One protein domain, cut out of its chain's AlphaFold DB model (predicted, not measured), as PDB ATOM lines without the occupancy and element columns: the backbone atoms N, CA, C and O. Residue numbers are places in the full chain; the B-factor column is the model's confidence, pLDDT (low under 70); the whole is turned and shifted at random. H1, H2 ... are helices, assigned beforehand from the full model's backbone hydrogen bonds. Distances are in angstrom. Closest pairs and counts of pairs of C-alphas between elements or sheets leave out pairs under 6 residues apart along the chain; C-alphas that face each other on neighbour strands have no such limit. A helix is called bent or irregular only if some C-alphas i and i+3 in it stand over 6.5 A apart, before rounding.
ATOM      1  N   LEU A   2     -44.791  32.448  12.377       27.70
ATOM      2  CA  LEU A   2     -44.312  33.255  13.522       27.70
ATOM      3  C   LEU A   2     -43.188  32.591  14.347       27.70
ATOM      4  O   LEU A   2     -42.303  33.296  14.813       27.70
ATOM      5  N   LEU A   3     -43.184  31.256  14.469       32.62
ATOM      6  CA  LEU A   3     -42.097  30.500  15.120       32.62
ATOM      7  C   LEU A   3     -40.765  30.599  14.351       32.62
ATOM      8  O   LEU A   3     -39.748  30.896  14.959       32.62
ATOM      9  N   GLU A   4     -40.781  30.500  13.015       44.69
ATOM     10  CA  GLU A   4     -39.570  30.686  12.188       44.69
ATOM     11  C   GLU A   4     -38.993  32.104  12.271       44.69
ATOM     12  O   GLU A   4     -37.786  32.296  12.167       44.69
ATOM     13  N   LEU A   5     -39.845  33.118  12.453       36.34
ATOM     14  CA  LEU A   5     -39.392  34.506  12.539       36.34
ATOM     15  C   LEU A   5     -38.750  34.824  13.898       36.34
ATOM     16  O   LEU A   5     -37.869  35.681  13.967       36.34
ATOM     17  N   ALA A   6     -39.211  34.160  14.964       43.12
ATOM     18  CA  ALA A   6     -38.631  34.264  16.299       43.12
ATOM     19  C   ALA A   6     -37.271  33.558  16.358       43.12
ATOM     20  O   ALA A   6     -36.310  34.167  16.824       43.12
ATOM     21  N   ASP A   7     -37.173  32.350  15.792       53.62
ATOM     22  CA  ASP A   7     -35.905  31.623  15.673       53.62
ATOM     23  C   ASP A   7     -34.890  32.422  14.848       53.62
ATOM     24  O   ASP A   7     -33.762  32.620  15.288       53.62
ATOM     25  N   ARG A   8     -35.292  32.998  13.706       49.84
ATOM     26  CA  ARG A   8     -34.366  33.771  12.863       49.84
ATOM     27  C   ARG A   8     -33.828  35.031  13.546       49.84
ATOM     28  O   ARG A   8     -32.635  35.284  13.489       49.84
ATOM     29  N   LYS A   9     -34.681  35.803  14.230       52.66
ATOM     30  CA  LYS A   9     -34.236  36.998  14.975       52.66
ATOM     31  C   LYS A   9     -33.355  36.646  16.173       52.66
ATOM     32  O   LYS A   9     -32.454  37.406  16.509       52.66
ATOM     33  N   TYR A  10     -33.631  35.518  16.821       50.34
ATOM     34  CA  TYR A  10     -32.831  35.003  17.928       50.34
ATOM     35  C   TYR A  10     -31.433  34.574  17.457       50.34
ATOM     36  O   TYR A  10     -30.432  34.920  18.080       50.34
ATOM     37  N   VAL A  11     -31.363  33.907  16.306       53.72
ATOM     38  CA  VAL A  11     -30.121  33.488  15.645       53.72
ATOM     39  C   VAL A  11     -29.317  34.693  15.131       53.72
ATOM     40  O   VAL A  11     -28.119  34.782  15.388       53.72
ATOM     41  N   GLU A  12     -29.966  35.675  14.495       59.50
ATOM     42  CA  GLU A  12     -29.333  36.940  14.081       59.50
ATOM     43  C   GLU A  12     -28.753  37.711  15.285       59.50
ATOM     44  O   GLU A  12     -27.658  38.265  15.199       59.50
ATOM     45  N   ALA A  13     -29.449  37.711  16.429       59.38
ATOM     46  CA  ALA A  13     -28.964  38.333  17.661       59.38
ATOM     47  C   ALA A  13     -27.762  37.590  18.271       59.38
ATOM     48  O   ALA A  13     -26.833  38.237  18.750       59.38
ATOM     49  N   LEU A  14     -27.743  36.253  18.216       57.59
ATOM     50  CA  LEU A  14     -26.586  35.441  18.614       57.59
ATOM     51  C   LEU A  14     -25.371  35.699  17.707       57.59
ATOM     52  O   LEU A  14     -24.261  35.851  18.209       57.59
ATOM     53  N   ALA A  15     -25.579  35.820  16.390       54.25
ATOM     54  CA  ALA A  15     -24.518  36.095  15.412       54.25
ATOM     55  C   ALA A  15     -23.859  37.468  15.590       54.25
ATOM     56  O   ALA A  15     -22.709  37.651  15.213       54.25
ATOM     57  N   ALA A  16     -24.598  38.434  16.135       62.72
ATOM     58  CA  ALA A  16     -24.074  39.755  16.455       62.72
ATOM     59  C   ALA A  16     -23.369  39.809  17.825       62.72
ATOM     60  O   ALA A  16     -22.628  40.756  18.079       62.72
ATOM     61  N   ALA A  17     -23.629  38.839  18.712       56.38
ATOM     62  CA  ALA A  17     -23.144  38.820  20.095       56.38
ATOM     63  C   ALA A  17     -21.936  37.890  20.332       56.38
ATOM     64  O   ALA A  17     -21.194  38.109  21.284       56.38
ATOM     65  N   SER A  18     -21.740  36.877  19.487       55.72
ATOM     66  CA  SER A  18     -20.558  35.996  19.432       55.72
ATOM     67  C   SER A  18     -19.875  36.187  18.071       55.72
ATOM     68  O   SER A  18     -20.526  36.653  17.137       55.72
ATOM     69  N   ASP A  19     -18.617  35.765  17.893       65.56
ATOM     70  CA  ASP A  19     -17.900  35.770  16.595       65.56
ATOM     71  C   ASP A  19     -18.551  34.853  15.517       65.56
ATOM     72  O   ASP A  19     -17.968  34.532  14.476       65.56
ATOM     73  N   GLY A  20     -19.794  34.417  15.747       64.88
ATOM     74  CA  GLY A  20     -20.656  33.669  14.840       64.88
ATOM     75  C   GLY A  20     -20.510  32.153  14.944       64.88
ATOM     76  O   GLY A  20     -21.290  31.429  14.327       64.88
ATOM     77  N   GLU A  21     -19.549  31.646  15.718       69.06
ATOM     78  CA  GLU A  21     -19.297  30.204  15.833       69.06
ATOM     79  C   GLU A  21     -20.430  29.476  16.571       69.06
ATOM     80  O   GLU A  21     -20.981  28.512  16.037       69.06
ATOM     81  N   ALA A  22     -20.875  29.995  17.721       66.19
ATOM     82  CA  ALA A  22     -22.015  29.435  18.452       66.19
ATOM     83  C   ALA A  22     -23.310  29.458  17.618       66.19
ATOM     84  O   ALA A  22     -24.106  28.519  17.657       66.19
ATOM     85  N   THR A  23     -23.508  30.506  16.817       69.56
ATOM     86  CA  THR A  23     -24.659  30.630  15.914       69.56
ATOM     87  C   THR A  23     -24.664  29.537  14.854       69.56
ATOM     88  O   THR A  23     -25.677  28.856  14.705       69.56
ATOM     89  N   ARG A  24     -23.538  29.320  14.162       70.88
ATOM     90  CA  ARG A  24     -23.416  28.264  13.141       70.88
ATOM     91  C   ARG A  24     -23.737  26.889  13.717       70.88
ATOM     92  O   ARG A  24     -24.489  26.134  13.116       70.88
ATOM     93  N   VAL A  25     -23.252  26.607  14.927       71.25
ATOM     94  CA  VAL A  25     -23.565  25.366  15.648       71.25
ATOM     95  C   VAL A  25     -25.075  25.194  15.858       71.25
ATOM     96  O   VAL A  25     -25.604  24.101  15.648       71.25
ATOM     97  N   PHE A  26     -25.785  26.245  16.284       68.38
ATOM     98  CA  PHE A  26     -27.237  26.177  16.478       68.38
ATOM     99  C   PHE A  26     -28.012  26.060  15.156       68.38
ATOM    100  O   PHE A  26     -29.023  25.354  15.111       68.38
ATOM    101  N   GLU A  27     -27.550  26.710  14.087       69.00
ATOM    102  CA  GLU A  27     -28.137  26.607  12.743       69.00
ATOM    103  C   GLU A  27     -27.975  25.198  12.154       69.00
ATOM    104  O   GLU A  27     -28.966  24.591  11.735       69.00
ATOM    105  N   ASP A  28     -26.759  24.644  12.195       70.75
ATOM    106  CA  ASP A  28     -26.455  23.283  11.738       70.75
ATOM    107  C   ASP A  28     -27.306  22.259  12.501       70.75
ATOM    108  O   ASP A  28     -27.966  21.399  11.909       70.75
ATOM    109  N   LEU A  29     -27.395  22.426  13.825       65.31
ATOM    110  CA  LEU A  29     -28.252  21.635  14.701       65.31
ATOM    111  C   LEU A  29     -29.724  21.662  14.259       65.31
ATOM    112  O   LEU A  29     -30.368  20.610  14.167       65.31
ATOM    113  N   ALA A  30     -30.279  22.852  14.026       65.75
ATOM    114  CA  ALA A  30     -31.672  23.003  13.622       65.75
ATOM    115  C   ALA A  30     -31.930  22.327  12.264       65.75
ATOM    116  O   ALA A  30     -32.945  21.636  12.101       65.75
ATOM    117  N   GLY A  31     -30.986  22.455  11.325       67.12
ATOM    118  CA  GLY A  31     -31.032  21.816  10.009       67.12
ATOM    119  C   GLY A  31     -30.994  20.285  10.072       67.12
ATOM    120  O   GLY A  31     -31.819  19.614   9.439       67.12
ATOM    121  N   GLU A  32     -30.091  19.714  10.869       66.00
ATOM    122  CA  GLU A  32     -29.975  18.263  11.061       66.00
ATOM    123  C   GLU A  32     -31.222  17.667  11.710       66.00
ATOM    124  O   GLU A  32     -31.752  16.654  11.251       66.00
ATOM    125  N   VAL A  33     -31.729  18.312  12.760       57.72
ATOM    126  CA  VAL A  33     -32.931  17.887  13.480       57.72
ATOM    127  C   VAL A  33     -34.159  17.928  12.575       57.72
ATOM    128  O   VAL A  33     -34.948  16.977  12.559       57.72
ATOM    129  N   ALA A  34     -34.334  19.012  11.813       64.56
ATOM    130  CA  ALA A  34     -35.428  19.133  10.856       64.56
ATOM    131  C   ALA A  34     -35.345  18.026   9.793       64.56
ATOM    132  O   ALA A  34     -36.337  17.341   9.525       64.56
ATOM    133  N   SER A  35     -34.146  17.773   9.265       63.72
ATOM    134  CA  SER A  35     -33.885  16.719   8.277       63.72
ATOM    135  C   SER A  35     -34.141  15.315   8.835       63.72
ATOM    136  O   SER A  35     -34.801  14.494   8.191       63.72
ATOM    137  N   ALA A  36     -33.683  15.034  10.057       61.59
ATOM    138  CA  ALA A  36     -33.883  13.756  10.734       61.59
ATOM    139  C   ALA A  36     -35.362  13.504  11.063       61.59
ATOM    140  O   ALA A  36     -35.847  12.387  10.872       61.59
ATOM    141  N   ARG A  37     -36.108  14.538  11.477       57.00
ATOM    142  CA  ARG A  37     -37.566  14.457  11.665       57.00
ATOM    143  C   ARG A  37     -38.291  14.160  10.352       57.00
ATOM    144  O   ARG A  37     -39.134  13.268  10.330       57.00
ATOM    145  N   ILE A  38     -37.939  14.833   9.252       62.53
ATOM    146  CA  ILE A  38     -38.525  14.572   7.921       62.53
ATOM    147  C   ILE A  38     -38.247  13.131   7.470       62.53
ATOM    148  O   ILE A  38     -39.142  12.456   6.956       62.53
ATOM    149  N   LYS A  39     -37.025  12.633   7.692       63.75
ATOM    150  CA  LYS A  39     -36.649  11.247   7.387       63.75
ATOM    151  C   LYS A  39     -37.440  10.250   8.239       63.75
ATOM    152  O   LYS A  39     -38.024   9.327   7.681       63.75
ATOM    153  N   GLY A  40     -37.526  10.476   9.551       56.50
ATOM    154  CA  GLY A  40     -38.250   9.612  10.487       56.50
ATOM    155  C   GLY A  40     -39.758   9.549  10.231       56.50
ATOM    156  O   GLY A  40     -40.348   8.473  10.308       56.50
ATOM    157  N   LEU A  41     -40.369  10.671   9.832       59.91
ATOM    158  CA  LEU A  41     -41.768  10.721   9.388       59.91
ATOM    159  C   LEU A  41     -42.004   9.907   8.105       59.91
ATOM    160  O   LEU A  41     -43.076   9.335   7.932       59.91
ATOM    161  N   ARG A  42     -41.006   9.823   7.214       59.84
ATOM    162  CA  ARG A  42     -41.067   9.028   5.977       59.84
ATOM    163  C   ARG A  42     -40.845   7.533   6.192       59.84
ATOM    164  O   ARG A  42     -41.409   6.738   5.448       59.84
ATOM    165  N   THR A  43     -40.017   7.141   7.158       60.12
ATOM    166  CA  THR A  43     -39.630   5.736   7.376       60.12
ATOM    167  C   THR A  43     -40.416   5.026   8.479       60.12
ATOM    168  O   THR A  43     -40.156   3.855   8.729       60.12
ATOM    169  N   GLY A  44     -41.341   5.697   9.177       45.44
ATOM    170  CA  GLY A  44     -42.130   5.105  10.273       45.44
ATOM    171  C   GLY A  44     -41.347   4.842  11.572       45.44
ATOM    172  O   GLY A  44     -41.952   4.669  12.623       45.44
ATOM    173  N   ASN A  45     -40.013   4.895  11.525       46.53
ATOM    174  CA  ASN A  45     -39.120   4.950  12.681       46.53
ATOM    175  C   ASN A  45     -38.653   6.398  12.892       46.53
ATOM    176  O   ASN A  45     -37.711   6.859  12.244       46.53
ATOM    177  N   GLY A  46     -39.303   7.126  13.797       47.50
ATOM    178  CA  GLY A  46     -38.795   8.407  14.284       47.50
ATOM    179  C   GLY A  46     -37.573   8.187  15.179       47.50
ATOM    180  O   GLY A  46     -37.728   7.769  16.320       47.50
ATOM    181  N   GLY A  47     -36.366   8.461  14.681       43.38
ATOM    182  CA  GLY A  47     -35.159   8.460  15.510       43.38
ATOM    183  C   GLY A  47     -33.912   8.937  14.755       43.38
ATOM    184  O   GLY A  47     -33.503   8.263  13.809       43.38
ATOM    185  N   PRO A  48     -33.292  10.070  15.136       52.84
ATOM    186  CA  PRO A  48     -32.040  10.529  14.544       52.84
ATOM    187  C   PRO A  48     -30.874   9.577  14.841       52.84
ATOM    188  O   PRO A  48     -30.671   9.115  15.963       52.84
ATOM    189  N   THR A  49     -30.113   9.320  13.785       50.44
ATOM    190  CA  THR A  49     -28.869   8.551  13.676       50.44
ATOM    191  C   THR A  49     -27.802   8.966  14.699       50.44
ATOM    192  O   THR A  49     -27.594  10.148  14.939       50.44
ATOM    193  N   GLY A  50     -27.131   7.978  15.302       57.62
ATOM    194  CA  GLY A  50     -26.287   8.073  16.505       57.62
ATOM    195  C   GLY A  50     -24.935   8.790  16.395       57.62
ATOM    196  O   GLY A  50     -23.967   8.310  16.977       57.62
ATOM    197  N   GLN A  51     -24.857   9.920  15.697       67.25
ATOM    198  CA  GLN A  51     -23.648  10.745  15.641       67.25
ATOM    199  C   GLN A  51     -23.695  11.831  16.730       67.25
ATOM    200  O   GLN A  51     -24.736  12.450  16.948       67.25
ATOM    201  N   LEU A  52     -22.592  12.005  17.466       78.50
ATOM    202  CA  LEU A  52     -22.414  13.141  18.377       78.50
ATOM    203  C   LEU A  52     -22.213  14.414  17.549       78.50
ATOM    204  O   LEU A  52     -21.561  14.356  16.505       78.50
ATOM    205  N   LYS A  53     -22.751  15.542  18.015       83.25
ATOM    206  CA  LYS A  53     -22.585  16.844  17.347       83.25
ATOM    207  C   LYS A  53     -21.199  17.420  17.559       83.25
ATOM    208  O   LYS A  53     -20.630  18.004  16.646       83.25
ATOM    209  N   PHE A  54     -20.645  17.212  18.745       84.62
ATOM    210  CA  PHE A  54     -19.263  17.551  19.051       84.62
ATOM    211  C   PHE A  54     -18.437  16.279  19.177       84.62
ATOM    212  O   PHE A  54     -18.898  15.282  19.738       84.62
ATOM    213  N   ALA A  55     -17.200  16.295  18.683       85.62
ATOM    214  CA  ALA A  55     -16.346  15.112  18.733       85.62
ATOM    215  C   ALA A  55     -15.901  14.779  20.167       85.62
ATOM    216  O   ALA A  55     -15.595  13.627  20.476       85.62
ATOM    217  N   ASN A  56     -15.818  15.790  21.034       83.62
ATOM    218  CA  ASN A  56     -15.384  15.659  22.421       83.62
ATOM    219  C   ASN A  56     -15.827  16.864  23.270       83.62
ATOM    220  O   ASN A  56     -16.247  17.899  22.747       83.62
ATOM    221  N   LEU A  57     -15.648  16.740  24.589       86.31
ATOM    222  CA  LEU A  57     -15.959  17.780  25.569       86.31
ATOM    223  C   LEU A  57     -15.272  19.116  25.268       86.31
ATOM    224  O   LEU A  57     -15.901  20.165  25.381       86.31
ATOM    225  N   ARG A  58     -13.989  19.093  24.882       90.44
ATOM    226  CA  ARG A  58     -13.233  20.320  24.590       90.44
ATOM    227  C   ARG A  58     -13.910  21.104  23.474       90.44
ATOM    228  O   ARG A  58     -14.098  22.301  23.632       90.44
ATOM    229  N   GLU A  59     -14.274  20.433  22.386       87.88
ATOM    230  CA  GLU A  59     -14.925  21.071  21.245       87.88
ATOM    231  C   GLU A  59     -16.283  21.671  21.627       87.88
ATOM    232  O   GLU A  59     -16.538  22.833  21.320       87.88
ATOM    233  N   PHE A  60     -17.111  20.924  22.363       92.31
ATOM    234  CA  PHE A  60     -18.374  21.432  22.903       92.31
ATOM    235  C   PHE A  60     -18.174  22.687  23.761       92.31
ATOM    236  O   PHE A  60     -18.877  23.689  23.605       92.31
ATOM    237  N   CYS A  61     -17.195  22.648  24.664       93.38
ATOM    238  CA  CYS A  61     -16.899  23.760  25.547       93.38
ATOM    239  C   CYS A  61     -16.430  24.996  24.772       93.38
ATOM    240  O   CYS A  61     -16.997  26.070  24.956       93.38
ATOM    241  N   THR A  62     -15.433  24.856  23.896       90.12
ATOM    242  CA  THR A  62     -14.804  26.008  23.231       90.12
ATOM    243  C   THR A  62     -15.637  26.591  22.102       90.12
ATOM    244  O   THR A  62     -15.530  27.782  21.860       90.12
ATOM    245  N   LYS A  63     -16.441  25.784  21.400       88.00
ATOM    246  CA  LYS A  63     -17.227  26.263  20.250       88.00
ATOM    247  C   LYS A  63     -18.635  26.723  20.608       88.00
ATOM    248  O   LYS A  63     -19.282  27.388  19.807       88.00
ATOM    249  N   LEU A  64     -19.142  26.313  21.771       90.31
ATOM    250  CA  LEU A  64     -20.518  26.594  22.163       90.31
ATOM    251  C   LEU A  64     -20.620  27.093  23.597       90.31
ATOM    252  O   LEU A  64     -21.058  28.216  23.820       90.31
ATOM    253  N   LEU A  65     -20.263  26.265  24.582       95.19
ATOM    254  CA  LEU A  65     -20.623  26.556  25.971       95.19
ATOM    255  C   LEU A  65     -19.955  27.835  26.495       95.19
ATOM    256  O   LEU A  65     -20.616  28.648  27.136       95.19
ATOM    257  N   PHE A  66     -18.662  28.020  26.237       94.25
ATOM    258  CA  PHE A  66     -17.925  29.189  26.724       94.25
ATOM    259  C   PHE A  66     -18.347  30.474  26.014       94.25
ATOM    260  O   PHE A  66     -18.403  31.517  26.657       94.25
ATOM    261  N   GLU A  67     -18.736  30.377  24.744       91.56
ATOM    262  CA  GLU A  67     -19.282  31.494  23.970       91.56
ATOM    263  C   GLU A  67     -20.620  31.975  24.546       91.56
ATOM    264  O   GLU A  67     -20.806  33.159  24.817       91.56
ATOM    265  N   ILE A  68     -21.560  31.058  24.805       93.31
ATOM    266  CA  ILE A  68     -22.906  31.439  25.266       93.31
ATOM    267  C   ILE A  68     -22.959  31.812  26.757       93.31
ATOM    268  O   ILE A  68     -23.897  32.481  27.190       93.31
ATOM    269  N   PHE A  69     -21.971  31.384  27.548       94.31
ATOM    270  CA  PHE A  69     -21.828  31.736  28.965       94.31
ATOM    271  C   PHE A  69     -20.705  32.754  29.217       94.31
ATOM    272  O   PHE A  69     -20.252  32.885  30.358       94.31
ATOM    273  N   ALA A  70     -20.270  33.491  28.191       91.12
ATOM    274  CA  ALA A  70     -19.249  34.524  28.322       91.12
ATOM    275  C   ALA A  70     -19.662  35.600  29.346       91.12
ATOM    276  O   ALA A  70     -20.766  36.151  29.301       91.12
ATOM    277  N   ARG A  71     -18.773  35.887  30.302       90.06
ATOM    278  CA  ARG A  71     -18.966  36.870  31.381       90.06
ATOM    279  C   ARG A  71     -17.630  37.495  31.762       90.06
ATOM    280  O   ARG A  71     -16.578  36.918  31.503       90.06
ATOM    281  N   ASP A  72     -17.684  38.643  32.433       91.25
ATOM    282  CA  ASP A  72     -16.492  39.222  33.049       91.25
ATOM    283  C   ASP A  72     -16.040  38.373  34.248       91.25
ATOM    284  O   ASP A  72     -16.742  38.253  35.262       91.25
ATOM    285  N   VAL A  73     -14.873  37.754  34.080       91.69
ATOM    286  CA  VAL A  73     -14.211  36.859  35.038       91.69
ATOM    287  C   VAL A  73     -12.759  37.268  35.307       91.69
ATOM    288  O   VAL A  73     -12.081  36.612  36.096       91.69
ATOM    289  N   ALA A  74     -12.271  38.327  34.650       85.62
ATOM    290  CA  ALA A  74     -10.870  38.735  34.708       85.62
ATOM    291  C   ALA A  74     -10.539  39.483  36.007       85.62
ATOM    292  O   ALA A  74      -9.520  39.203  36.629       85.62
ATOM    293  N   ASP A  75     -11.424  40.385  36.436       78.75
ATOM    294  CA  ASP A  75     -11.312  41.142  37.692       78.75
ATOM    295  C   ASP A  75     -12.662  41.152  38.430       78.75
ATOM    296  O   ASP A  75     -13.220  42.181  38.812       78.75
ATOM    297  N   SER A  76     -13.256  39.964  38.548       84.06
ATOM    298  CA  SER A  76     -14.613  39.791  39.059       84.06
ATOM    299  C   SER A  76     -14.610  39.168  40.451       84.06
ATOM    300  O   SER A  76     -14.033  38.105  40.688       84.06
ATOM    301  N   SER A  77     -15.299  39.825  41.388       84.88
ATOM    302  CA  SER A  77     -15.606  39.279  42.718       84.88
ATOM    303  C   SER A  77     -16.908  38.475  42.746       84.88
ATOM    304  O   SER A  77     -17.182  37.782  43.723       84.88
ATOM    305  N   VAL A  78     -17.709  38.568  41.680       91.06
ATOM    306  CA  VAL A  78     -19.044  37.960  41.584       91.06
ATOM    307  C   VAL A  78     -19.012  36.659  40.790       91.06
ATOM    308  O   VAL A  78     -19.801  35.762  41.074       91.06
ATOM    309  N   HIS A  79     -18.104  36.539  39.819       94.00
ATOM    310  CA  HIS A  79     -17.926  35.325  39.032       94.00
ATOM    311  C   HIS A  79     -16.470  34.873  39.075       94.00
ATOM    312  O   HIS A  79     -15.562  35.656  38.797       94.00
ATOM    313  N   LYS A  80     -16.251  33.594  39.375       94.06
ATOM    314  CA  LYS A  80     -14.934  32.962  39.297       94.06
ATOM    315  C   LYS A  80     -14.832  32.045  38.093       94.06
ATOM    316  O   LYS A  80     -15.776  31.355  37.725       94.06
ATOM    317  N   TRP A  81     -13.652  32.022  37.490       95.00
ATOM    318  CA  TRP A  81     -13.328  31.111  36.407       95.00
ATOM    319  C   TRP A  81     -11.856  30.732  36.475       95.00
ATOM    320  O   TRP A  81     -11.026  31.527  36.913       95.00
ATOM    321  N   CYS A  82     -11.536  29.521  36.027       92.94
ATOM    322  CA  CYS A  82     -10.165  29.110  35.776       92.94
ATOM    323  C   CYS A  82     -10.009  28.834  34.273       92.94
ATOM    324  O   CYS A  82     -10.652  27.909  33.772       92.94
ATOM    325  N   PRO A  83      -9.157  29.565  33.529       92.69
ATOM    326  CA  PRO A  83      -8.876  29.249  32.127       92.69
ATOM    327  C   PRO A  83      -8.258  27.855  31.953       92.69
ATOM    328  O   PRO A  83      -8.425  27.242  30.904       92.69
ATOM    329  N   GLU A  84      -7.628  27.311  32.999       89.69
ATOM    330  CA  GLU A  84      -7.128  25.933  33.063       89.69
ATOM    331  C   GLU A  84      -8.146  24.977  33.712       89.69
ATOM    332  O   GLU A  84      -7.788  24.091  34.490       89.69
ATOM    333  N   TRP A  85      -9.437  25.156  33.408       91.69
ATOM    334  CA  TRP A  85     -10.567  24.425  34.001       91.69
ATOM    335  C   TRP A  85     -10.394  22.898  34.018       91.69
ATOM    336  O   TRP A  85     -10.859  22.238  34.946       91.69
ATOM    337  N   TRP A  86      -9.685  22.321  33.042       87.81
ATOM    338  CA  TRP A  86      -9.409  20.880  32.962       87.81
ATOM    339  C   TRP A  86      -8.545  20.350  34.116       87.81
ATOM    340  O   TRP A  86      -8.516  19.144  34.345       87.81
ATOM    341  N   LYS A  87      -7.861  21.224  34.869       84.38
ATOM    342  CA  LYS A  87      -7.130  20.859  36.094       84.38
ATOM    343  C   LYS A  87      -8.053  20.588  37.290       84.38
ATOM    344  O   LYS A  87      -7.576  20.144  38.330       84.38
ATOM    345  N   HIS A  88      -9.358  20.835  37.158       86.44
ATOM    346  CA  HIS A  88     -10.348  20.647  38.218       86.44
ATOM    347  C   HIS A  88     -11.268  19.457  37.893       86.44
ATOM    348  O   HIS A  88     -12.145  19.587  37.036       86.44
ATOM    349  N   PRO A  89     -11.147  18.313  38.597       86.19
ATOM    350  CA  PRO A  89     -11.999  17.145  38.355       86.19
ATOM    351  C   PRO A  89     -13.495  17.446  38.491       86.19
ATOM    352  O   PRO A  89     -14.305  16.948  37.713       86.19
ATOM    353  N   GLU A  90     -13.868  18.306  39.443       88.81
ATOM    354  CA  GLU A  90     -15.256  18.742  39.595       88.81
ATOM    355  C   GLU A  90     -15.750  19.493  38.350       88.81
ATOM    356  O   GLU A  90     -16.838  19.201  37.854       88.81
ATOM    357  N   ALA A  91     -14.944  20.408  37.799       91.75
ATOM    358  CA  ALA A  91     -15.305  21.130  36.584       91.75
ATOM    359  C   ALA A  91     -15.457  20.176  35.399       91.75
ATOM    360  O   ALA A  91     -16.442  20.264  34.670       91.75
ATOM    361  N   TRP A  92     -14.535  19.220  35.257       88.25
ATOM    362  CA  TRP A  92     -14.607  18.196  34.217       88.25
ATOM    363  C   TRP A  92     -15.934  17.438  34.263       88.25
ATOM    364  O   TRP A  92     -16.636  17.361  33.260       88.25
ATOM    365  N   VAL A  93     -16.309  16.903  35.430       86.75
ATOM    366  CA  VAL A  93     -17.538  16.106  35.581       86.75
ATOM    367  C   VAL A  93     -18.787  16.947  35.319       86.75
ATOM    368  O   VAL A  93     -19.715  16.475  34.660       86.75
ATOM    369  N   ARG A  94     -18.819  18.198  35.797       95.38
ATOM    370  CA  ARG A  94     -19.942  19.116  35.552       95.38
ATOM    371  C   ARG A  94     -20.096  19.421  34.063       95.38
ATOM    372  O   ARG A  94     -21.194  19.280  33.529       95.38
ATOM    373  N   LEU A  95     -19.008  19.790  33.390       95.31
ATOM    374  CA  LEU A  95     -19.009  20.118  31.963       95.31
ATOM    375  C   LEU A  95     -19.347  18.890  31.102       95.31
ATOM    376  O   LEU A  95     -20.155  18.994  30.182       95.31
ATOM    377  N   GLU A  96     -18.821  17.712  31.448       90.44
ATOM    378  CA  GLU A  96     -19.158  16.439  30.799       90.44
ATOM    379  C   GLU A  96     -20.653  16.116  30.934       90.44
ATOM    380  O   GLU A  96     -21.298  15.720  29.961       90.44
ATOM    381  N   ALA A  97     -21.244  16.316  32.117       91.69
ATOM    382  CA  ALA A  97     -22.676  16.103  32.328       91.69
ATOM    383  C   ALA A  97     -23.529  17.063  31.482       91.69
ATOM    384  O   ALA A  97     -24.521  16.639  30.882       91.69
ATOM    385  N   VAL A  98     -23.124  18.334  31.395       96.75
ATOM    386  CA  VAL A  98     -23.779  19.343  30.549       96.75
ATOM    387  C   VAL A  98     -23.699  18.953  29.072       96.75
ATOM    388  O   VAL A  98     -24.719  19.006  28.381       96.75
ATOM    389  N   TRP A  99     -22.530  18.511  28.599       94.50
ATOM    390  CA  TRP A  99     -22.336  18.070  27.217       94.50
ATOM    391  C   TRP A  99     -23.165  16.825  26.887       94.50
ATOM    392  O   TRP A  99     -23.907  16.810  25.907       94.50
ATOM    393  N   ARG A 100     -23.136  15.790  27.736       90.25
ATOM    394  CA  ARG A 100     -23.934  14.570  27.521       90.25
ATOM    395  C   ARG A 100     -25.432  14.853  27.489       90.25
ATOM    396  O   ARG A 100     -26.154  14.259  26.685       90.25
ATOM    397  N   ALA A 101     -25.905  15.762  28.341       93.06
ATOM    398  CA  ALA A 101     -27.292  16.205  28.316       93.06
ATOM    399  C   ALA A 101     -27.622  16.941  27.010       93.06
ATOM    400  O   ALA A 101     -28.654  16.655  26.404       93.06
ATOM    401  N   PHE A 102     -26.729  17.817  26.536       92.38
ATOM    402  CA  PHE A 102     -26.878  18.506  25.253       92.38
ATOM    403  C   PHE A 102     -27.003  17.504  24.098       92.38
ATOM    404  O   PHE A 102     -27.971  17.539  23.335       92.38
ATOM    405  N   GLU A 103     -26.058  16.567  24.004       88.31
ATOM    406  CA  GLU A 103     -26.021  15.546  22.951       88.31
ATOM    407  C   GLU A 103     -27.276  14.682  22.952       88.31
ATOM    408  O   GLU A 103     -27.737  14.263  21.893       88.31
ATOM    409  N   ARG A 104     -27.860  14.422  24.127       86.94
ATOM    410  CA  ARG A 104     -29.102  13.658  24.235       86.94
ATOM    411  C   ARG A 104     -30.331  14.486  23.862       86.94
ATOM    412  O   ARG A 104     -31.150  14.017  23.077       86.94
ATOM    413  N   MET A 105     -30.485  15.675  24.439       85.81
ATOM    414  CA  MET A 105     -31.723  16.464  24.365       85.81
ATOM    415  C   MET A 105     -31.896  17.197  23.040       85.81
ATOM    416  O   MET A 105     -33.018  17.412  22.586       85.81
ATOM    417  N   THR A 106     -30.798  17.556  22.381       79.88
ATOM    418  CA  THR A 106     -30.861  18.261  21.097       79.88
ATOM    419  C   THR A 106     -31.115  17.332  19.909       79.88
ATOM    420  O   THR A 106     -31.247  17.811  18.786       79.88
ATOM    421  N   ARG A 107     -31.197  16.010  20.113       74.44
ATOM    422  CA  ARG A 107     -31.544  15.044  19.053       74.44
ATOM    423  C   ARG A 107     -33.008  15.141  18.651       74.44
ATOM    424  O   ARG A 107     -33.322  15.146  17.467       74.44
ATOM    425  N   ASP A 108     -33.901  15.265  19.624       61.22
ATOM    426  CA  ASP A 108     -35.338  15.105  19.382       61.22
ATOM    427  C   ASP A 108     -35.985  16.359  18.767       61.22
ATOM    428  O   ASP A 108     -37.112  16.306  18.259       61.22
ATOM    429  N   GLY A 109     -35.256  17.479  18.750       65.56
ATOM    430  CA  GLY A 109     -35.689  18.758  18.199       65.56
ATOM    431  C   GLY A 109     -36.755  19.493  18.997       65.56
ATOM    432  O   GLY A 109     -37.228  19.029  20.030       65.56
ATOM    433  N   GLY A 110     -37.171  20.660  18.500       78.81
ATOM    434  CA  GLY A 110     -38.139  21.516  19.193       78.81
ATOM    435  C   GLY A 110     -37.518  22.204  20.412       78.81
ATOM    436  O   GLY A 110     -36.482  22.846  20.294       78.81
ATOM    437  N   THR A 111     -38.127  22.060  21.591       81.69
ATOM    438  CA  THR A 111     -37.715  22.753  22.829       81.69
ATOM    439  C   THR A 111     -36.491  22.143  23.525       81.69
ATOM    440  O   THR A 111     -36.150  22.566  24.630       81.69
ATOM    441  N   GLY A 112     -35.815  21.167  22.906       84.69
ATOM    442  CA  GLY A 112     -34.701  20.425  23.506       84.69
ATOM    443  C   GLY A 112     -33.552  21.311  23.997       84.69
ATOM    444  O   GLY A 112     -33.039  21.080  25.086       84.69
ATOM    445  N   VAL A 113     -33.201  22.368  23.253       86.06
ATOM    446  CA  VAL A 113     -32.175  23.344  23.676       86.06
ATOM    447  C   VAL A 113     -32.639  24.145  24.896       86.06
ATOM    448  O   VAL A 113     -31.885  24.300  25.851       86.06
ATOM    449  N   GLY A 114     -33.892  24.607  24.906       88.06
ATOM    450  CA  GLY A 114     -34.444  25.363  26.034       88.06
ATOM    451  C   GLY A 114     -34.526  24.533  27.317       88.06
ATOM    452  O   GLY A 114     -34.153  25.006  28.387       88.06
ATOM    453  N   LEU A 115     -34.959  23.272  27.216       90.00
ATOM    454  CA  LEU A 115     -34.973  22.352  28.358       90.00
ATOM    455  C   LEU A 115     -33.561  22.015  28.834       90.00
ATOM    456  O   LEU A 115     -33.325  21.995  30.039       90.00
ATOM    457  N   TRP A 116     -32.621  21.806  27.912       93.62
ATOM    458  CA  TRP A 116     -31.220  21.585  28.256       93.62
ATOM    459  C   TRP A 116     -30.624  22.764  29.039       93.62
ATOM    460  O   TRP A 116     -29.977  22.534  30.063       93.62
ATOM    461  N   LEU A 117     -30.888  24.006  28.619       94.38
ATOM    462  CA  LEU A 117     -30.442  25.201  29.343       94.38
ATOM    463  C   LEU A 117     -30.954  25.197  30.786       94.38
ATOM    464  O   LEU A 117     -30.161  25.206  31.725       94.38
ATOM    465  N   ILE A 118     -32.271  25.074  30.956       95.44
ATOM    466  CA  ILE A 118     -32.936  25.174  32.264       95.44
ATOM    467  C   ILE A 118     -32.543  24.019  33.194       95.44
ATOM    468  O   ILE A 118     -32.337  24.217  34.391       95.44
ATOM    469  N   GLN A 119     -32.490  22.794  32.669       95.75
ATOM    470  CA  GLN A 119     -32.338  21.588  33.489       95.75
ATOM    471  C   GLN A 119     -30.878  21.211  33.734       95.75
ATOM    472  O   GLN A 119     -30.583  20.550  34.732       95.75
ATOM    473  N   HIS A 120     -29.965  21.609  32.845       96.12
ATOM    474  CA  HIS A 120     -28.583  21.142  32.876       96.12
ATOM    475  C   HIS A 120     -27.563  22.272  32.805       96.12
ATOM    476  O   HIS A 120     -26.692  22.323  33.669       96.12
ATOM    477  N   ALA A 121     -27.644  23.167  31.821       97.19
ATOM    478  CA  ALA A 121     -26.584  24.153  31.616       97.19
ATOM    479  C   ALA A 121     -26.570  25.222  32.720       97.19
ATOM    480  O   ALA A 121     -25.577  25.333  33.438       97.19
ATOM    481  N   ASP A 122     -27.674  25.946  32.919       97.81
ATOM    482  CA  ASP A 122     -27.743  27.068  33.863       97.81
ATOM    483  C   ASP A 122     -27.397  26.654  35.302       97.81
ATOM    484  O   ASP A 122     -26.559  27.318  35.920       97.81
ATOM    485  N   PRO A 123     -27.933  25.543  35.854       97.62
ATOM    486  CA  PRO A 123     -27.607  25.142  37.220       97.62
ATOM    487  C   PRO A 123     -26.131  24.770  37.402       97.62
ATOM    488  O   PRO A 123     -25.556  25.027  38.462       97.62
ATOM    489  N   GLN A 124     -25.507  24.154  36.392       97.75
ATOM    490  CA  GLN A 124     -24.101  23.751  36.467       97.75
ATOM    491  C   GLN A 124     -23.172  24.946  36.271       97.75
ATOM    492  O   GLN A 124     -22.228  25.111  37.044       97.75
ATOM    493  N   MET A 125     -23.470  25.820  35.309       97.56
ATOM    494  CA  MET A 125     -22.694  27.036  35.072       97.56
ATOM    495  C   MET A 125     -22.789  28.003  36.253       97.56
ATOM    496  O   MET A 125     -21.773  28.565  36.649       97.56
ATOM    497  N   ALA A 126     -23.954  28.123  36.898       96.75
ATOM    498  CA  ALA A 126     -24.093  28.908  38.126       96.75
ATOM    499  C   ALA A 126     -23.164  28.412  39.246       96.75
ATOM    500  O   ALA A 126     -22.606  29.219  39.979       96.75
ATOM    501  N   LYS A 127     -22.961  27.091  39.367       96.75
ATOM    502  CA  LYS A 127     -22.027  26.510  40.346       96.75
ATOM    503  C   LYS A 127     -20.565  26.684  39.965       96.75
ATOM    504  O   LYS A 127     -19.739  26.864  40.853       96.75
ATOM    505  N   LEU A 128     -20.248  26.628  38.675       96.44
ATOM    506  CA  LEU A 128     -18.890  26.868  38.193       96.44
ATOM    507  C   LEU A 128     -18.471  28.325  38.400       96.44
ATOM    508  O   LEU A 128     -17.341  28.565  38.809       96.44
ATOM    509  N   PHE A 129     -19.380  29.273  38.168       96.81
ATOM    510  CA  PHE A 129     -19.098  30.692  38.359       96.81
ATOM    511  C   PHE A 129     -19.189  31.170  39.809       96.81
ATOM    512  O   PHE A 129     -18.778  32.294  40.086       96.81
ATOM    513  N   ASP A 130     -19.717  30.356  40.723       96.19
ATOM    514  CA  ASP A 130     -19.843  30.711  42.135       96.19
ATOM    515  C   ASP A 130     -18.463  31.098  42.707       96.19
ATOM    516  O   ASP A 130     -17.518  30.302  42.603       96.19
ATOM    517  N   PRO A 131     -18.303  32.295  43.306       93.38
ATOM    518  CA  PRO A 131     -17.023  32.722  43.858       93.38
ATOM    519  C   PRO A 131     -16.539  31.831  45.006       93.38
ATOM    520  O   PRO A 131     -15.338  31.760  45.262       93.38
ATOM    521  N   GLU A 132     -17.452  31.098  45.642       92.75
ATOM    522  CA  GLU A 132     -17.163  30.110  46.678       92.75
ATOM    523  C   GLU A 132     -17.131  28.667  46.137       92.75
ATOM    524  O   GLU A 132     -17.013  27.711  46.905       92.75
ATOM    525  N   GLY A 133     -17.234  28.502  44.815       91.00
ATOM    526  CA  GLY A 133     -17.326  27.219  44.127       91.00
ATOM    527  C   GLY A 133     -15.987  26.637  43.671       91.00
ATOM    528  O   GLY A 133     -14.918  26.897  44.226       91.00
ATOM    529  N   THR A 134     -16.052  25.829  42.610       91.44
ATOM    530  CA  THR A 134     -14.935  25.020  42.083       91.44
ATOM    531  C   THR A 134     -13.668  25.827  41.785       91.44
ATOM    532  O   THR A 134     -12.556  25.313  41.927       91.44
ATOM    533  N   PHE A 135     -13.824  27.094  41.390       92.62
ATOM    534  CA  PHE A 135     -12.729  27.987  41.001       92.62
ATOM    535  C   PHE A 135     -12.411  29.065  42.044       92.62
ATOM    536  O   PHE A 135     -11.747  30.045  41.715       92.62
ATOM    537  N   LYS A 136     -12.841  28.894  43.301       90.81
ATOM    538  CA  LYS A 136     -12.652  29.874  44.386       90.81
ATOM    539  C   LYS A 136     -11.230  30.441  44.484       90.81
ATOM    540  O   LYS A 136     -11.045  31.643  44.652       90.81
ATOM    541  N   TYR A 137     -10.227  29.572  44.365       88.06
ATOM    542  CA  TYR A 137      -8.804  29.925  44.471       88.06
ATOM    543  C   TYR A 137      -8.128  30.165  43.118       88.06
ATOM    544  O   TYR A 137      -6.908  30.111  43.025       88.06
ATOM    545  N   CYS A 138      -8.904  30.344  42.055       89.00
ATOM    546  CA  CYS A 138      -8.393  30.632  40.723       89.00
ATOM    547  C   CYS A 138      -8.681  32.081  40.333       89.00
ATOM    548  O   CYS A 138      -9.509  32.782  40.934       89.00
ATOM    549  N   ASP A 139      -7.980  32.505  39.293       89.50
ATOM    550  CA  ASP A 139      -8.090  33.827  38.701       89.50
ATOM    551  C   ASP A 139      -8.346  33.675  37.197       89.50
ATOM    552  O   ASP A 139      -7.746  32.822  36.534       89.50
ATOM    553  N   GLY A 140      -9.259  34.487  36.661       86.50
ATOM    554  CA  GLY A 140      -9.678  34.381  35.266       86.50
ATOM    555  C   GLY A 140      -8.578  34.731  34.264       86.50
ATOM    556  O   GLY A 140      -8.652  34.278  33.123       86.50
ATOM    557  N   VAL A 141      -7.551  35.482  34.681       86.44
ATOM    558  CA  VAL A 141      -6.409  35.874  33.840       86.44
ATOM    559  C   VAL A 141      -5.163  35.065  34.187       86.44
ATOM    560  O   VAL A 141      -4.518  34.509  33.302       86.44
ATOM    561  N   ARG A 142      -4.815  34.990  35.477       84.94
ATOM    562  CA  ARG A 142      -3.600  34.319  35.964       84.94
ATOM    563  C   ARG A 142      -3.710  32.797  35.948       84.94
ATOM    564  O   ARG A 142      -2.685  32.121  35.905       84.94
ATOM    565  N   GLY A 143      -4.924  32.249  35.914       84.31
ATOM    566  CA  GLY A 143      -5.139  30.819  35.768       84.31
ATOM    567  C   GLY A 143      -5.307  30.074  37.082       84.31
ATOM    568  O   GLY A 143      -5.914  30.558  38.042       84.31
ATOM    569  N   HIS A 144      -4.832  28.831  37.101       85.38
ATOM    570  CA  HIS A 144      -4.887  27.993  38.286       85.38
ATOM    571  C   HIS A 144      -3.824  28.449  39.295       85.38
ATOM    572  O   HIS A 144      -2.664  28.053  39.207       85.38
ATOM    573  N   GLU A 145      -4.210  29.275  40.270       72.31
ATOM    574  CA  GLU A 145      -3.266  29.854  41.247       72.31
ATOM    575  C   GLU A 145      -2.887  28.902  42.392       72.31
ATOM    576  O   GLU A 145      -2.172  29.273  43.327       72.31
TER     577      GLU A 145
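What this domain is: This is residues 2 to 145 of the 207 residues of the protein "DUF4913 domain-containing protein" of Nocardia terpenica (UniProt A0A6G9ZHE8). Two helical hairpins are bridged by a short helix: H1 and H2 make an open V, H4 and the bent helix H5 lie side by side, and H3 touches both H2 and H4. The far part of H2 reaches toward one end of the long axis, while the loops of residues 69 to 88 and 130 to 145 gather toward the other. The printed part has 144 residues with five named helices, in the order H1, H2, H3, H4, H5, and no named strand; its class is all helix. It is compact, with a radius of gyration of the C-alphas of 16.9 A, but elongated in outline, spanning 56 by 30 by 22 A.

How they stand to each other: H2, residues 21 to 43, is the longest helix. Its residues 21 to 27 alone touch H1, residues 2 to 17, in a hairpin at a shallow tilt of 30 degrees, opposite ways; the closest C-alphas are those of Ala 15 and Thr 23, 5.5 A apart. H2 also touches H3, residues 57 to 68, with residues 21 to 25 alone, at a steep tilt of 69 degrees, only just short of about perpendicular; the C-alphas of Ala 22 and Leu 64 are closest, at 4.9 A. H3 is irregular, with C-alphas 63 and 66 7.1 A apart. It touches H4, residues 89 to 105, about perpendicular at 81 degrees, the closest C-alphas being those of Leu 57 and Glu 96, 6.3 A apart. H5, residues 112 to 129, was assigned as one helix by its hydrogen bonds but is bent: C-alphas 119 and 122 are 7.2 A apart, and its arms H5a, residues 112 to 119, and H5b, residues 122 to 129, stand at a steep tilt of 56 degrees. H4 and H5a form a hairpin at 36 degrees, only just steep, with the C-alphas of Met 105 and Gly 112 closest at 5.0 A. H4 and H5b touch at a shallow tilt of 22 degrees, opposite ways, with the C-alphas of Arg 94 and Gln 124 closest at 6.3 A. H2 is apart from H4, H5a and H5b. Every O i to N i+4 pair is within hydrogen-bond range in H1, H2, H4, H5a and H5b; in H3 it is 6 of 8.

Where its parts are: H2 measures 32.9 A from first to last C-alpha, H4 24.2 A, H1 22.9 A and H3 15.3 A; the arms H5a and H5b measure 10.3 A and 10.4 A. H1 begins at C-alpha 2 (-44.312, 33.255, 13.522), H2 ends at C-alpha 43 (-39.630, 5.736, 7.376), and H5b ends at C-alpha 129 (-19.098, 30.692, 38.359).

The domain as a whole: The C-alphas of Arg 42 and Glu 145, the two farthest apart, are 55.7 A apart. The printed part has no cut. The links H2 to H3 and H3 to H4 are long, with 13 and 20 residues. The mean pLDDT of the printed part is 78.3; residues 2 to 23, 26 to 27, 29 to 51 and 108 to 109 are under 70.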